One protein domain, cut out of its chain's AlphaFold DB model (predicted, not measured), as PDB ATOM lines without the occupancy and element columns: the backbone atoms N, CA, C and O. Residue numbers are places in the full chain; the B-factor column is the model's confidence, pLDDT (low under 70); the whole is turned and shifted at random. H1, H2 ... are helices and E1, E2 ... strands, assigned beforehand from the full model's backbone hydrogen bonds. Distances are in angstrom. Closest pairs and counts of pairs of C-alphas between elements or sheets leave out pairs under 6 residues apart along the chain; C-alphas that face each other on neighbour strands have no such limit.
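This is residues 342 to 456 of the 458 residues of the protein "Midcut-by-XrtH protein" of Diaphorobacter sp. HDW4A (UniProt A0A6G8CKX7). Picture a long, narrow rod built as a sandwich, two sheets face to face: the strongly twisted sheets E1 E2 E7 and E3 E4 E6 overlap in part, with their strands at 37 degrees. The short helix H1 sits over E2, the loop between E1 and E2 reaches to one end of the rod, and E5 lies near the other. The printed part has 115 residues, with one named helix and seven named strands in the order E1 E2 E3 H1 E4 E5 E6 E7; it is mostly strand, and both sheets are antiparallel, in the orders E1 - E2 - E7 and E3 - E4 - E6. The whole is loose, with a radius of gyration of the C-alphas of 18.7 A and spans of 61 by 21 by 17 A.

Look first at residues 342 to 343, which pair in parallel with residues 435 to 436 of E5, residues 434 to 436. Next come E1, residues 350 to 362, which bends by 68 degrees at residue 357, and E2, residues 374 to 383; they form a hairpin, with N 352 and O 380 2.9 A apart, within hydrogen-bond range. Then find E3, residues 393 to 400, and E4, residues 421 to 429, antiparallel neighbours with N 395 and O 427 at 2.9 A. Just before E4 is H1, residues 416 to 420, on the sheet E1 E2 E7 at a height over the sheet of 8.7 A; it only grazes the sheet E3 E4 E6. In H1 the O i to N i+4 pair is within hydrogen-bond range. E6, residues 443 to 451, is the antiparallel neighbour of E4, with N 424 and O 448 at 2.8 A. E6 runs on into E7, residues 453 to 455, at 19 degrees, and E7 pairs with E2 through N 375 and O 454 at 3.0 A. Between the sheets, the closest C-alphas of E2 and E6 are those of Pro 379 and Tyr 450, 6.7 A apart. E3 and E7 are apart.

Find C-alpha 350 at (22.320, -39.751, 39.140); from there E1 runs 27.2 A to C-alpha 362, and E2 measures 26.4 A. E3 is 24.0 A long, H1 6.4 A, E4 26.1 A, E5 7.1 A and E6 25.8 A. E7 covers 6.8 A and ends at C-alpha 455 at (4.119, -49.516, 27.956).

The two C-alphas farthest apart are those of Thr 368 and Gly 433, 61.2 A. The printed part has no cut; the links E1 to E2 and E3 to H1 are long. Mean pLDDT of the printed part is 91.7, and residues 367 to 371 are under 70.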
ATOM      1  N   ALA A 342      43.692 -29.304  42.058       88.94
ATOM      2  CA  ALA A 342      42.945 -30.537  42.225       88.94
ATOM      3  C   ALA A 342      41.480 -30.240  42.584       88.94
ATOM      4  O   ALA A 342      41.208 -29.711  43.659       88.94
ATOM      5  N   ILE A 343      40.554 -30.654  41.719       89.06
ATOM      6  CA  ILE A 343      39.116 -30.740  42.002       89.06
ATOM      7  C   ILE A 343      38.930 -31.926  42.947       89.06
ATOM      8  O   ILE A 343      39.192 -33.079  42.575       89.06
ATOM      9  N   SER A 344      38.563 -31.636  44.194       86.75
ATOM     10  CA  SER A 344      38.611 -32.603  45.297       86.75
ATOM     11  C   SER A 344      37.231 -33.108  45.701       86.75
ATOM     12  O   SER A 344      37.082 -34.273  46.081       86.75
ATOM     13  N   ASN A 345      36.212 -32.257  45.573       84.06
ATOM     14  CA  ASN A 345      34.834 -32.626  45.833       84.06
ATOM     15  C   ASN A 345      34.155 -33.052  44.528       84.06
ATOM     16  O   ASN A 345      33.927 -32.235  43.641       84.06
ATOM     17  N   THR A 346      33.848 -34.343  44.410       87.25
ATOM     18  CA  THR A 346      33.159 -34.903  43.242       87.25
ATOM     19  C   THR A 346      31.966 -35.725  43.715       87.25
ATOM     20  O   THR A 346      32.104 -36.858  44.184       87.25
ATOM     21  N   SER A 347      30.761 -35.160  43.624       92.50
ATOM     22  CA  SER A 347      29.545 -35.944  43.858       92.50
ATOM     23  C   SER A 347      29.195 -36.717  42.587       92.50
ATOM     24  O   SER A 347      29.108 -36.124  41.511       92.50
ATOM     25  N   ALA A 348      28.976 -38.029  42.690       92.44
ATOM     26  CA  ALA A 348      28.566 -38.820  41.534       92.44
ATOM     27  C   ALA A 348      27.184 -38.361  41.016       92.44
ATOM     28  O   ALA A 348      26.287 -38.116  41.829       92.44
ATOM     29  N   PRO A 349      26.985 -38.282  39.689       96.00
ATOM     30  CA  PRO A 349      25.691 -37.940  39.116       96.00
ATOM     31  C   PRO A 349      24.680 -39.077  39.302       96.00
ATOM     32  O   PRO A 349      25.047 -40.232  39.533       96.00
ATOM     33  N   ALA A 350      23.396 -38.763  39.134       96.00
ATOM     34  CA  ALA A 350      22.320 -39.751  39.140       96.00
ATOM     35  C   ALA A 350      21.606 -39.789  37.786       96.00
ATOM     36  O   ALA A 350      21.242 -38.748  37.233       96.00
ATOM     37  N   ILE A 351      21.350 -40.994  37.275       96.06
ATOM     38  CA  ILE A 351      20.617 -41.209  36.023       96.06
ATOM     39  C   ILE A 351      19.202 -41.692  36.323       96.06
ATOM     40  O   ILE A 351      18.991 -42.560  37.168       96.06
ATOM     41  N   GLY A 352      18.239 -41.140  35.592       95.06
ATOM     42  CA  GLY A 352      16.855 -41.589  35.582       95.06
ATOM     43  C   GLY A 352      16.311 -41.683  34.164       95.06
ATOM     44  O   GLY A 352      17.037 -41.549  33.180       95.06
ATOM     45  N   CYS A 353      15.008 -41.918  34.075       94.88
ATOM     46  CA  CYS A 353      14.290 -42.029  32.814       94.88
ATOM     47  C   CYS A 353      13.231 -40.934  32.736       94.88
ATOM     48  O   CYS A 353      12.491 -40.711  33.697       94.88
ATOM     49  N   THR A 354      13.130 -40.286  31.583       91.62
ATOM     50  CA  THR A 354      12.028 -39.385  31.241       91.62
ATOM     51  C   THR A 354      11.183 -40.008  30.141       91.62
ATOM     52  O   THR A 354      11.632 -40.911  29.442       91.62
ATOM     53  N   ALA A 355       9.938 -39.551  29.997       91.06
ATOM     54  CA  ALA A 355       9.060 -40.004  28.915       91.06
ATOM     55  C   ALA A 355       9.455 -39.438  27.537       91.06
ATOM     56  O   ALA A 355       8.870 -39.820  26.534       91.06
ATOM     57  N   GLU A 356      10.412 -38.508  27.491       91.06
ATOM     58  CA  GLU A 356      10.921 -37.885  26.272       91.06
ATOM     59  C   GLU A 356      12.437 -37.645  26.406       91.06
ATOM     60  O   GLU A 356      12.885 -37.300  27.507       91.06
ATOM     61  N   PRO A 357      13.232 -37.768  25.325       92.12
ATOM     62  CA  PRO A 357      12.813 -38.173  23.985       92.12
ATOM     63  C   PRO A 357      12.588 -39.689  23.868       92.12
ATOM     64  O   PRO A 357      13.387 -40.491  24.367       92.12
ATOM     65  N   VAL A 358      11.543 -40.075  23.132       94.81
ATOM     66  CA  VAL A 358      11.361 -41.458  22.667       94.81
ATOM     67  C   VAL A 358      12.447 -41.793  21.641       94.81
ATOM     68  O   VAL A 358      12.569 -41.144  20.604       94.81
ATOM     69  N   LEU A 359      13.234 -42.832  21.910       94.81
ATOM     70  CA  LEU A 359      14.282 -43.313  21.005       94.81
ATOM     71  C   LEU A 359      13.745 -44.257  19.939       94.81
ATOM     72  O   LEU A 359      14.204 -44.236  18.798       94.81
ATOM     73  N   ALA A 360      12.825 -45.131  20.332       94.75
ATOM     74  CA  ALA A 360      12.214 -46.105  19.447       94.75
ATOM     75  C   ALA A 360      10.868 -46.571  20.003       94.75
ATOM     76  O   ALA A 360      10.700 -46.711  21.217       94.75
ATOM     77  N   THR A 361       9.948 -46.870  19.090       94.38
ATOM     78  CA  THR A 361       8.652 -47.480  19.386       94.38
ATOM     79  C   THR A 361       8.603 -48.856  18.743       94.38
ATOM     80  O   THR A 361       8.942 -49.011  17.569       94.38
ATOM     81  N   TYR A 362       8.171 -49.850  19.509       91.69
ATOM     82  CA  TYR A 362       8.028 -51.225  19.052       91.69
ATOM     83  C   TYR A 362       6.584 -51.680  19.263       91.69
ATOM     84  O   TYR A 362       6.007 -51.489  20.335       91.69
ATOM     85  N   THR A 363       6.000 -52.279  18.232       88.31
ATOM     86  CA  THR A 363       4.640 -52.824  18.248       88.31
ATOM     87  C   THR A 363       4.707 -54.340  18.149       88.31
ATOM     88  O   THR A 363       5.499 -54.868  17.368       88.31
ATOM     89  N   ASN A 364       3.846 -55.053  18.874       80.56
ATOM     90  CA  ASN A 364       3.640 -56.474  18.588       80.56
ATOM     91  C   ASN A 364       3.066 -56.621  17.168       80.56
ATOM     92  O   ASN A 364       2.237 -55.816  16.743       80.56
ATOM     93  N   ARG A 365       3.527 -57.624  16.413       79.75
ATOM     94  CA  ARG A 365       3.149 -57.799  14.995       79.75
ATOM     95  C   ARG A 365       1.735 -58.344  14.797       79.75
ATOM     96  O   ARG A 365       1.202 -58.283  13.690       79.75
ATOM     97  N   LEU A 366       1.104 -58.831  15.862       75.94
ATOM     98  CA  LEU A 366      -0.301 -59.211  15.837       75.94
ATOM     99  C   LEU A 366      -1.147 -57.957  15.562       75.94
ATOM    100  O   LEU A 366      -1.276 -57.093  16.422       75.94
ATOM    101  N   ASN A 367      -1.749 -57.888  14.368       58.16
ATOM    102  CA  ASN A 367      -2.624 -56.818  13.845       58.16
ATOM    103  C   ASN A 367      -3.886 -56.508  14.690       58.16
ATOM    104  O   ASN A 367      -4.841 -55.901  14.203       58.16
ATOM    105  N   THR A 368      -3.946 -56.946  15.944       63.16
ATOM    106  CA  THR A 368      -5.016 -56.593  16.868       63.16
ATOM    107  C   THR A 368      -4.627 -55.318  17.623       63.16
ATOM    108  O   THR A 368      -3.628 -55.344  18.342       63.16
ATOM    109  N   PRO A 369      -5.426 -54.237  17.557       60.56
ATOM    110  CA  PRO A 369      -5.147 -52.942  18.204       60.56
ATOM    111  C   PRO A 369      -5.174 -52.971  19.748       60.56
ATOM    112  O   PRO A 369      -5.258 -51.928  20.383       60.56
ATOM    113  N   ILE A 370      -5.147 -54.159  20.355       64.06
ATOM    114  CA  ILE A 370      -5.298 -54.404  21.795       64.06
ATOM    115  C   ILE A 370      -3.925 -54.611  22.467       64.06
ATOM    116  O   ILE A 370      -3.803 -54.507  23.683       64.06
ATOM    117  N   TYR A 371      -2.861 -54.888  21.703       67.31
ATOM    118  CA  TYR A 371      -1.520 -55.043  22.271       67.31
ATOM    119  C   TYR A 371      -0.779 -53.703  22.240       67.31
ATOM    120  O   TYR A 371      -0.425 -53.217  21.168       67.31
ATOM    121  N   GLY A 372      -0.574 -53.111  23.420       78.94
ATOM    122  CA  GLY A 372       0.017 -51.781  23.593       78.94
ATOM    123  C   GLY A 372       1.392 -51.596  22.938       78.94
ATOM    124  O   GLY A 372       2.180 -52.532  22.796       78.94
ATOM    125  N   GLU A 373       1.680 -50.353  22.552       89.62
ATOM    126  CA  GLU A 373       2.989 -49.907  22.067       89.62
ATOM    127  C   GLU A 373       4.028 -49.906  23.204       89.62
ATOM    128  O   GLU A 373       3.733 -49.502  24.340       89.62
ATOM    129  N   PHE A 374       5.249 -50.346  22.887       91.50
ATOM    130  CA  PHE A 374       6.413 -50.339  23.771       91.50
ATOM    131  C   PHE A 374       7.366 -49.211  23.365       91.50
ATOM    132  O   PHE A 374       7.995 -49.270  22.305       91.50
ATOM    133  N   TYR A 375       7.485 -48.191  24.212       94.88
ATOM    134  CA  TYR A 375       8.352 -47.036  23.976       94.88
ATOM    135  C   TYR A 375       9.644 -47.186  24.767       94.88
ATOM    136  O   TYR A 375       9.609 -47.440  25.974       94.88
ATOM    137  N   VAL A 376      10.778 -47.001  24.097       96.19
ATOM    138  CA  VAL A 376      12.107 -46.939  24.712       96.19
ATOM    139  C   VAL A 376      12.554 -45.488  24.770       96.19
ATOM    140  O   VAL A 376      12.517 -44.796  23.753       96.19
ATOM    141  N   HIS A 377      13.029 -45.050  25.933       96.25
ATOM    142  CA  HIS A 377      13.431 -43.662  26.182       96.25
ATOM    143  C   HIS A 377      14.932 -43.538  26.420       96.25
ATOM    144  O   HIS A 377      15.588 -44.501  26.824       96.25
ATOM    145  N   ALA A 378      15.476 -42.342  26.196       94.56
ATOM    146  CA  ALA A 378      16.852 -42.044  26.572       94.56
ATOM    147  C   ALA A 378      17.002 -41.934  28.101       94.56
ATOM    148  O   ALA A 378      16.100 -41.418  28.769       94.56
ATOM    149  N   PRO A 379      18.143 -42.358  28.670       96.25
ATOM    150  CA  PRO A 379      18.492 -41.981  30.032       96.25
ATOM    151  C   PRO A 379      18.746 -40.466  30.109       96.25
ATOM    152  O   PRO A 379      19.332 -39.879  29.197       96.25
ATOM    153  N   LEU A 380      18.353 -39.847  31.221       95.94
ATOM    154  CA  LEU A 380      18.600 -38.435  31.518       95.94
ATOM    155  C   LEU A 380      19.343 -38.297  32.852       95.94
ATOM    156  O   LEU A 380      19.135 -39.079  33.782       95.94
ATOM    157  N   LEU A 381      20.178 -37.265  32.966       95.81
ATOM    158  CA  LEU A 381      20.725 -36.825  34.247       95.81
ATOM    159  C   LEU A 381      19.606 -36.250  35.127       95.81
ATOM    160  O   LEU A 381      19.002 -35.232  34.806       95.81
ATOM    161  N   THR A 382      19.334 -36.915  36.247       95.19
ATOM    162  CA  THR A 382      18.390 -36.435  37.279       95.19
ATOM    163  C   THR A 382      19.073 -35.580  38.336       95.19
ATOM    164  O   THR A 382      18.438 -34.749  38.979       95.19
ATOM    165  N   THR A 383      20.376 -35.776  38.517       95.94
ATOM    166  CA  THR A 383      21.230 -34.937  39.353       95.94
ATOM    167  C   THR A 383      22.544 -34.766  38.612       95.94
ATOM    168  O   THR A 383      23.205 -35.757  38.290       95.94
ATOM    169  N   GLU A 384      22.871 -33.518  38.282       93.62
ATOM    170  CA  GLU A 384      24.162 -33.167  37.697       93.62
ATOM    171  C   GLU A 384      25.275 -33.371  38.733       93.62
ATOM    172  O   GLU A 384      25.021 -33.246  39.934       93.62
ATOM    173  N   PRO A 385      26.494 -33.726  38.301       93.50
ATOM    174  CA  PRO A 385      27.616 -33.804  39.221       93.50
ATOM    175  C   PRO A 385      27.967 -32.398  39.726       93.50
ATOM    176  O   PRO A 385      28.089 -31.465  38.933       93.50
ATOM    177  N   ASP A 386      28.117 -32.264  41.042       93.25
ATOM    178  CA  ASP A 386      28.567 -31.047  41.714       93.25
ATOM    179  C   ASP A 386      30.090 -31.065  41.897       93.25
ATOM    180  O   ASP A 386      30.678 -32.099  42.249       93.25
ATOM    181  N   PHE A 387      30.710 -29.910  41.655       93.31
ATOM    182  CA  PHE A 387      32.152 -29.692  41.721       93.31
ATOM    183  C   PHE A 387      32.441 -28.441  42.547       93.31
ATOM    184  O   PHE A 387      31.700 -27.461  42.491       93.31
ATOM    185  N   ASP A 388      33.552 -28.451  43.281       89.38
ATOM    186  CA  ASP A 388      34.051 -27.278  44.008       89.38
ATOM    187  C   ASP A 388      34.538 -26.150  43.077       89.38
ATOM    188  O   ASP A 388      34.654 -25.008  43.521       89.38
ATOM    189  N   GLU A 389      34.743 -26.445  41.788       90.44
ATOM    190  CA  GLU A 389      35.288 -25.511  40.802       90.44
ATOM    191  C   GLU A 389      34.317 -25.201  39.645       90.44
ATOM    192  O   GLU A 389      33.764 -26.113  39.016       90.44
ATOM    193  N   PRO A 390      34.115 -23.913  39.300       91.00
ATOM    194  CA  PRO A 390      33.263 -23.519  38.187       91.00
ATOM    195  C   PRO A 390      33.912 -23.838  36.831       91.00
ATOM    196  O   PRO A 390      35.129 -23.833  36.672       91.00
ATOM    197  N   GLY A 391      33.083 -24.042  35.804       91.56
ATOM    198  CA  GLY A 391      33.550 -24.235  34.423       91.56
ATOM    199  C   GLY A 391      33.829 -25.687  34.028       91.56
ATOM    200  O   GLY A 391      34.208 -25.937  32.884       91.56
ATOM    201  N   VAL A 392      33.589 -26.651  34.922       94.88
ATOM    202  CA  VAL A 392      33.552 -28.070  34.554       94.88
ATOM    203  C   VAL A 392      32.379 -28.318  33.606       94.88
ATOM    204  O   VAL A 392      31.238 -27.964  33.897       94.88
ATOM    205  N   THR A 393      32.653 -28.938  32.459       96.75
ATOM    206  CA  THR A 393      31.616 -29.282  31.473       96.75
ATOM    207  C   THR A 393      31.246 -30.751  31.594       96.75
ATOM    208  O   THR A 393      32.129 -31.600  31.673       96.75
ATOM    209  N   THR A 394      29.951 -31.067  31.594       96.75
ATOM    210  CA  THR A 394      29.448 -32.442  31.737       96.75
ATOM    211  C   THR A 394      28.671 -32.855  30.496       96.75
ATOM    212  O   THR A 394      27.848 -32.102  29.980       96.75
ATOM    213  N   SER A 395      28.923 -34.070  30.017       96.62
ATOM    214  CA  SER A 395      28.214 -34.675  28.889       96.62
ATOM    215  C   SER A 395      27.754 -36.087  29.237       96.62
ATOM    216  O   SER A 395      28.402 -36.787  30.014       96.62
ATOM    217  N   ILE A 396      26.628 -36.507  28.660       96.50
ATOM    218  CA  ILE A 396      26.098 -37.866  28.784       96.50
ATOM    219  C   ILE A 396      26.101 -38.545  27.413       96.50
ATOM    220  O   ILE A 396      25.696 -37.966  26.408       96.50
ATOM    221  N   SER A 397      26.548 -39.794  27.387       97.06
ATOM    222  CA  SER A 397      26.424 -40.707  26.250       97.06
ATOM    223  C   SER A 397      25.826 -42.024  26.728       97.06
ATOM    224  O   SER A 397      25.880 -42.333  27.917       97.06
ATOM    225  N   TYR A 398      25.220 -42.805  25.839       97.12
ATOM    226  CA  TYR A 398      24.654 -44.097  26.214       97.12
ATOM    227  C   TYR A 398      24.672 -45.086  25.052       97.12
ATOM    228  O   TYR A 398      24.591 -44.708  23.883       97.12
ATOM    229  N   THR A 399      24.723 -46.366  25.402       97.44
ATOM    230  CA  THR A 399      24.652 -47.501  24.479       97.44
ATOM    231  C   THR A 399      23.531 -48.427  24.935       97.44
ATOM    232  O   THR A 399      23.425 -48.714  26.128       97.44
ATOM    233  N   ARG A 400      22.674 -48.880  24.014       96.38
ATOM    234  CA  ARG A 400      21.628 -49.882  24.292       96.38
ATOM    235  C   ARG A 400      22.184 -51.295  24.139       96.38
ATOM    236  O   ARG A 400      23.037 -51.520  23.283       96.38
ATOM    237  N   ASN A 401      21.664 -52.246  24.916       97.06
ATOM    238  CA  ASN A 401      22.046 -53.658  24.803       97.06
ATOM    239  C   ASN A 401      21.547 -54.286  23.490       97.06
ATOM    240  O   ASN A 401      22.205 -55.168  22.942       97.06
ATOM    241  N   ALA A 402      20.408 -53.819  22.973       96.25
ATOM    242  CA  ALA A 402      19.900 -54.144  21.644       96.25
ATOM    243  C   ALA A 402      19.230 -52.922  20.996       96.25
ATOM    244  O   ALA A 402      18.638 -52.083  21.676       96.25
ATOM    245  N   THR A 403      19.297 -52.833  19.667       95.31
ATOM    246  CA  THR A 403      18.590 -51.809  18.874       95.31
ATOM    247  C   THR A 403      17.454 -52.391  18.040       95.31
ATOM    248  O   THR A 403      16.456 -51.704  17.810       95.31
ATOM    249  N   ASP A 404      17.583 -53.657  17.644       95.94
ATOM    250  CA  ASP A 404      16.642 -54.351  16.771       95.94
ATOM    251  C   ASP A 404      15.713 -55.253  17.578       95.94
ATOM    252  O   ASP A 404      16.144 -55.963  18.490       95.94
ATOM    253  N   ALA A 405      14.425 -55.234  17.245       94.88
ATOM    254  CA  ALA A 405      13.436 -56.091  17.883       94.88
ATOM    255  C   ALA A 405      13.530 -57.536  17.384       94.88
ATOM    256  O   ALA A 405      13.599 -57.787  16.180       94.88
ATOM    257  N   ALA A 406      13.470 -58.480  18.321       95.38
ATOM    258  CA  ALA A 406      13.369 -59.907  18.060       95.38
ATOM    259  C   ALA A 406      11.974 -60.392  18.460       95.38
ATOM    260  O   ALA A 406      11.528 -60.149  19.584       95.38
ATOM    261  N   TYR A 407      11.305 -61.095  17.552       93.62
ATOM    262  CA  TYR A 407       9.969 -61.644  17.769       93.62
ATOM    263  C   TYR A 407      10.023 -63.171  17.770       93.62
ATOM    264  O   TYR A 407      10.862 -63.747  17.074       93.62
ATOM    265  N   ASP A 408       9.168 -63.815  18.561       93.06
ATOM    266  CA  ASP A 408       8.956 -65.263  18.476       93.06
ATOM    267  C   ASP A 408       7.997 -65.635  17.329       93.06
ATOM    268  O   ASP A 408       7.477 -64.773  16.619       93.06
ATOM    269  N   ASP A 409       7.742 -66.935  17.154       92.94
ATOM    270  CA  ASP A 409       6.815 -67.461  16.139       92.94
ATOM    271  C   ASP A 409       5.357 -67.006  16.352       92.94
ATOM    272  O   ASP A 409       4.517 -67.168  15.468       92.94
ATOM    273  N   SER A 410       5.044 -66.462  17.532       89.81
ATOM    274  CA  SER A 410       3.738 -65.897  17.885       89.81
ATOM    275  C   SER A 410       3.716 -64.368  17.769       89.81
ATOM    276  O   SER A 410       2.765 -63.740  18.237       89.81
ATOM    277  N   ASP A 411       4.728 -63.774  17.124       89.38
ATOM    278  CA  ASP A 411       4.840 -62.338  16.866       89.38
ATOM    279  C   ASP A 411       4.954 -61.466  18.146       89.38
ATOM    280  O   ASP A 411       4.711 -60.251  18.102       89.38
ATOM    281  N   PHE A 412       5.375 -62.056  19.278       87.75
ATOM    282  CA  PHE A 412       5.641 -61.345  20.537       87.75
ATOM    283  C   PHE A 412       7.092 -60.877  20.644       87.75
ATOM    284  O   PHE A 412       8.026 -61.610  20.325       87.75
ATOM    285  N   LEU A 413       7.290 -59.660  21.159       91.00
ATOM    286  CA  LEU A 413       8.615 -59.089  21.408       91.00
ATOM    287  C   LEU A 413       9.373 -59.863  22.508       91.00
ATOM    288  O   LEU A 413       9.060 -59.751  23.692       91.00
ATOM    289  N   THR A 414      10.415 -60.606  22.133       95.06
ATOM    290  CA  THR A 414      11.188 -61.474  23.049       95.06
ATOM    291  C   THR A 414      12.355 -60.770  23.735       95.06
ATOM    292  O   THR A 414      12.773 -61.171  24.819       95.06
ATOM    293  N   ASN A 415      12.887 -59.703  23.134       96.06
ATOM    294  CA  ASN A 415      14.070 -58.995  23.628       96.06
ATOM    295  C   ASN A 415      13.758 -57.609  24.219       96.06
ATOM    296  O   ASN A 415      14.640 -56.750  24.271       96.06
ATOM    297  N   GLY A 416      12.531 -57.393  24.709       93.44
ATOM    298  CA  GLY A 416      12.096 -56.112  25.281       93.44
ATOM    299  C   GLY A 416      13.011 -55.581  26.394       93.44
ATOM    300  O   GLY A 416      13.284 -54.384  26.440       93.44
ATOM    301  N   GLU A 417      13.566 -56.457  27.243       95.94
ATOM    302  CA  GLU A 417      14.516 -56.061  28.295       95.94
ATOM    303  C   GLU A 417      15.834 -55.521  27.726       95.94
ATOM    304  O   GLU A 417      16.338 -54.506  28.202       95.94
ATOM    305  N   ALA A 418      16.373 -56.138  26.672       95.88
ATOM    306  CA  ALA A 418      17.597 -55.672  26.015       95.88
ATOM    307  C   ALA A 418      17.380 -54.365  25.233       95.88
ATOM    308  O   ALA A 418      18.300 -53.561  25.115       95.88
ATOM    309  N   LEU A 419      16.164 -54.133  24.726       95.12
ATOM    310  CA  LEU A 419      15.813 -52.905  24.009       95.12
ATOM    311  C   LEU A 419      15.713 -51.682  24.924       95.12
ATOM    312  O   LEU A 419      16.078 -50.587  24.499       95.12
ATOM    313  N   LYS A 420      15.224 -51.851  26.162       95.44
ATOM    314  CA  LYS A 420      15.100 -50.748  27.132       95.44
ATOM    315  C   LYS A 420      16.315 -50.555  28.031       95.44
ATOM    316  O   LYS A 420      16.396 -49.523  28.693       95.44
ATOM    317  N   SER A 421      17.217 -51.537  28.094       97.38
ATOM    318  CA  SER A 421      18.392 -51.500  28.965       97.38
ATOM    319  C   SER A 421      19.680 -51.180  28.219       97.38
ATOM    320  O   SER A 421      19.831 -51.431  27.021       97.38
ATOM    321  N   GLY A 422      20.639 -50.624  28.949       97.19
ATOM    322  CA  GLY A 422      21.932 -50.269  28.398       97.19
ATOM    323  C   GLY A 422      22.884 -49.715  29.443       97.19
ATOM    324  O   GLY A 422      22.654 -49.833  30.649       97.19
ATOM    325  N   VAL A 423      23.950 -49.092  28.958       98.00
ATOM    326  CA  VAL A 423      24.964 -48.428  29.776       98.00
ATOM    327  C   VAL A 423      25.025 -46.961  29.387       98.00
ATOM    328  O   VAL A 423      25.177 -46.638  28.210       98.00
ATOM    329  N   ALA A 424      24.888 -46.080  30.371       97.38
ATOM    330  CA  ALA A 424      25.064 -44.649  30.216       97.38
ATOM    331  C   ALA A 424      26.385 -44.220  30.859       97.38
ATOM    332  O   ALA A 424      26.716 -44.639  31.968       97.38
ATOM    333  N   THR A 425      27.119 -43.378  30.147       97.88
ATOM    334  CA  THR A 425      28.433 -42.869  30.520       97.88
ATOM    335  C   THR A 425      28.349 -41.355  30.638       97.88
ATOM    336  O   THR A 425      28.062 -40.666  29.656       97.88
ATOM    337  N   VAL A 426      28.601 -40.844  31.839       97.31
ATOM    338  CA  VAL A 426      28.680 -39.410  32.127       97.31
ATOM    339  C   VAL A 426      30.149 -39.029  32.181       97.31
ATOM    340  O   VAL A 426      30.894 -39.609  32.969       97.31
ATOM    341  N   THR A 427      30.562 -38.075  31.355       97.31
ATOM    342  CA  THR A 427      31.939 -37.582  31.299       97.31
ATOM    343  C   THR A 427      31.960 -36.102  31.634       97.31
ATOM    344  O   THR A 427      31.349 -35.299  30.923       97.31
ATOM    345  N   SER A 428      32.700 -35.755  32.683       97.25
ATOM    346  CA  SER A 428      32.984 -34.376  33.063       97.25
ATOM    347  C   SER A 428      34.419 -34.011  32.700       97.25
ATOM    348  O   SER A 428      35.333 -34.812  32.895       97.25
ATOM    349  N   THR A 429      34.613 -32.818  32.142       96.50
ATOM    350  CA  THR A 429      35.910 -32.303  31.683       96.50
ATOM    351  C   THR A 429      36.253 -31.046  32.468       96.50
ATOM    352  O   THR A 429      35.478 -30.085  32.466       96.50
ATOM    353  N   ALA A 430      37.398 -31.074  33.150       94.19
ATOM    354  CA  ALA A 430      37.914 -29.961  33.931       94.19
ATOM    355  C   ALA A 430      38.344 -28.800  33.010       94.19
ATOM    356  O   ALA A 430      38.817 -29.051  31.894       94.19
ATOM    357  N   PRO A 431      38.196 -27.538  33.448       92.69
ATOM    358  CA  PRO A 431      38.754 -26.395  32.734       92.69
ATOM    359  C   PRO A 431      40.292 -26.439  32.716       92.69
ATOM    360  O   PRO A 431      40.929 -27.157  33.490       92.69
ATOM    361  N   GLU A 432      40.904 -25.661  31.822       86.56
ATOM    362  CA  GLU A 432      42.364 -25.574  31.719       86.56
ATOM    363  C   GLU A 432      42.992 -25.155  33.059       86.56
ATOM    364  O   GLU A 432      42.518 -24.231  33.720       86.56
ATOM    365  N   GLY A 433      44.050 -25.860  33.472       84.69
ATOM    366  CA  GLY A 433      44.710 -25.645  34.764       84.69
ATOM    367  C   GLY A 433      44.114 -26.424  35.943       84.69
ATOM    368  O   GLY A 433      44.642 -26.307  37.046       84.69
ATOM    369  N   TYR A 434      43.079 -27.246  35.733       90.25
ATOM    370  CA  TYR A 434      42.469 -28.086  36.769       90.25
ATOM    371  C   TYR A 434      42.533 -29.575  36.420       90.25
ATOM    372  O   TYR A 434      42.546 -29.962  35.251       90.25
ATOM    373  N   VAL A 435      42.559 -30.427  37.448       92.75
ATOM    374  CA  VAL A 435      42.511 -31.891  37.305       92.75
ATOM    375  C   VAL A 435      41.651 -32.529  38.390       92.75
ATOM    376  O   VAL A 435      41.578 -32.027  39.506       92.75
ATOM    377  N   PHE A 436      41.035 -33.673  38.097       92.19
ATOM    378  CA  PHE A 436      40.282 -34.442  39.090       92.19
ATOM    379  C   PHE A 436      41.215 -35.296  39.955       92.19
ATOM    380  O   PHE A 436      41.993 -36.112  39.446       92.19
ATOM    381  N   ALA A 437      41.122 -35.145  41.277       90.31
ATOM    382  CA  ALA A 437      41.818 -36.012  42.223       90.31
ATOM    383  C   ALA A 437      41.075 -37.351  42.414       90.31
ATOM    384  O   ALA A 437      39.853 -37.408  42.284       90.31
ATOM    385  N   PRO A 438      41.780 -38.448  42.750       86.44
ATOM    386  CA  PRO A 438      43.233 -38.569  42.922       86.44
ATOM    387  C   PRO A 438      43.999 -38.855  41.614       86.44
ATOM    388  O   PRO A 438      45.211 -39.040  41.650       86.44
ATOM    389  N   GLY A 439      43.310 -38.951  40.471       82.06
ATOM    390  CA  GLY A 439      43.898 -39.410  39.205       82.06
ATOM    391  C   GLY A 439      44.746 -38.375  38.462       82.06
ATOM    392  O   GLY A 439      45.481 -38.754  37.554       82.06
ATOM    393  N   ASN A 440      44.647 -37.094  38.829       88.06
ATOM    394  CA  ASN A 440      45.227 -35.962  38.102       88.06
ATOM    395  C   ASN A 440      44.875 -35.980  36.602       88.06
ATOM    396  O   ASN A 440      45.701 -35.659  35.746       88.06
ATOM    397  N   THR A 441      43.644 -36.378  36.275       92.06
ATOM    398  CA  THR A 441      43.136 -36.429  34.901       92.06
ATOM    399  C   THR A 441      42.287 -35.200  34.595       92.06
ATOM    400  O   THR A 441      41.584 -34.685  35.462       92.06
ATOM    401  N   SER A 442      42.310 -34.737  33.343       93.44
ATOM    402  CA  SER A 442      41.432 -33.655  32.873       93.44
ATOM    403  C   SER A 442      39.979 -34.102  32.691       93.44
ATOM    404  O   SER A 442      39.090 -33.270  32.534       93.44
ATOM    405  N   THR A 443      39.721 -35.411  32.713       96.00
ATOM    406  CA  THR A 443      38.387 -35.995  32.584       96.00
ATOM    407  C   THR A 443      38.079 -36.951  33.729       96.00
ATOM    408  O   THR A 443      38.960 -37.655  34.230       96.00
ATOM    409  N   MET A 444      36.810 -36.983  34.127       96.00
ATOM    410  CA  MET A 444      36.248 -37.944  35.073       96.00
ATOM    411  C   MET A 444      35.021 -38.598  34.445       96.00
ATOM    412  O   MET A 444      34.206 -37.926  33.814       96.00
ATOM    413  N   THR A 445      34.901 -39.917  34.598       96.56
ATOM    414  CA  THR A 445      33.844 -40.694  33.952       96.56
ATOM    415  C   THR A 445      33.117 -41.578  34.956       96.56
ATOM    416  O   THR A 445      33.749 -42.300  35.726       96.56
ATOM    417  N   TRP A 446      31.786 -41.565  34.893       96.88
ATOM    418  CA  TRP A 446      30.913 -42.488  35.614       96.88
ATOM    419  C   TRP A 446      30.097 -43.318  34.638       96.88
ATOM    420  O   TRP A 446      29.629 -42.811  33.618       96.88
ATOM    421  N   THR A 447      29.876 -44.577  34.991       97.19
ATOM    422  CA  THR A 447      29.158 -45.536  34.158       97.19
ATOM    423  C   THR A 447      28.016 -46.143  34.957       97.19
ATOM    424  O   THR A 447      28.241 -46.688  36.039       97.19
ATOM    425  N   PHE A 448      26.801 -46.086  34.416       97.19
ATOM    426  CA  PHE A 448      25.594 -46.576  35.076       97.19
ATOM    427  C   PHE A 448      24.804 -47.502  34.152       97.19
ATOM    428  O   PHE A 448      24.625 -47.181  32.973       97.19
ATOM    429  N   PRO A 449      24.271 -48.623  34.660       97.56
ATOM    430  CA  PRO A 449      23.210 -49.325  33.959       97.56
ATOM    431  C   PRO A 449      21.924 -48.482  33.990       97.56
ATOM    432  O   PRO A 449      21.614 -47.860  35.006       97.56
ATOM    433  N   TYR A 450      21.151 -48.486  32.905       97.19
ATOM    434  CA  TYR A 450      19.808 -47.891  32.870       97.19
ATOM    435  C   TYR A 450      18.788 -48.868  32.277       97.19
ATOM    436  O   TYR A 450      19.159 -49.809  31.573       97.19
ATOM    437  N   SER A 451      17.502 -48.647  32.571       97.12
ATOM    438  CA  SER A 451      16.370 -49.374  31.984       97.12
ATOM    439  C   SER A 451      15.184 -48.419  31.840       97.12
ATOM    440  O   SER A 451      14.512 -48.115  32.824       97.12
ATOM    441  N   CYS A 452      14.968 -47.892  30.631       96.69
ATOM    442  CA  CYS A 452      14.009 -46.815  30.371       96.69
ATOM    443  C   CYS A 452      12.965 -47.229  29.328       96.69
ATOM    444  O   CYS A 452      13.241 -47.278  28.130       96.69
ATOM    445  N   SER A 453      11.741 -47.501  29.787       95.44
ATOM    446  CA  SER A 453      10.609 -47.796  28.907       95.44
ATOM    447  C   SER A 453       9.278 -47.391  29.513       95.44
ATOM    448  O   SER A 453       9.114 -47.429  30.733       95.44
ATOM    449  N   THR A 454       8.292 -47.151  28.659       93.38
ATOM    450  CA  THR A 454       6.879 -47.108  29.044       93.38
ATOM    451  C   THR A 454       6.081 -48.042  28.144       93.38
ATOM    452  O   THR A 454       6.314 -48.089  26.939       93.38
ATOM    453  N   SER A 455       5.128 -48.773  28.715       87.00
ATOM    454  CA  SER A 455       4.119 -49.516  27.956       87.00
ATOM    455  C   SER A 455       2.803 -48.755  28.017       87.00
ATOM    456  O   SER A 455       2.364 -48.396  29.114       87.00
ATOM    457  N   SER A 456       2.159 -48.526  26.875       82.69
ATOM    458  CA  SER A 456       0.752 -48.113  26.901       82.69
ATOM    459  C   SER A 456      -0.075 -49.254  27.506       82.69
ATOM    460  O   SER A 456       0.086 -50.414  27.127       82.69
TER     461      SER A 456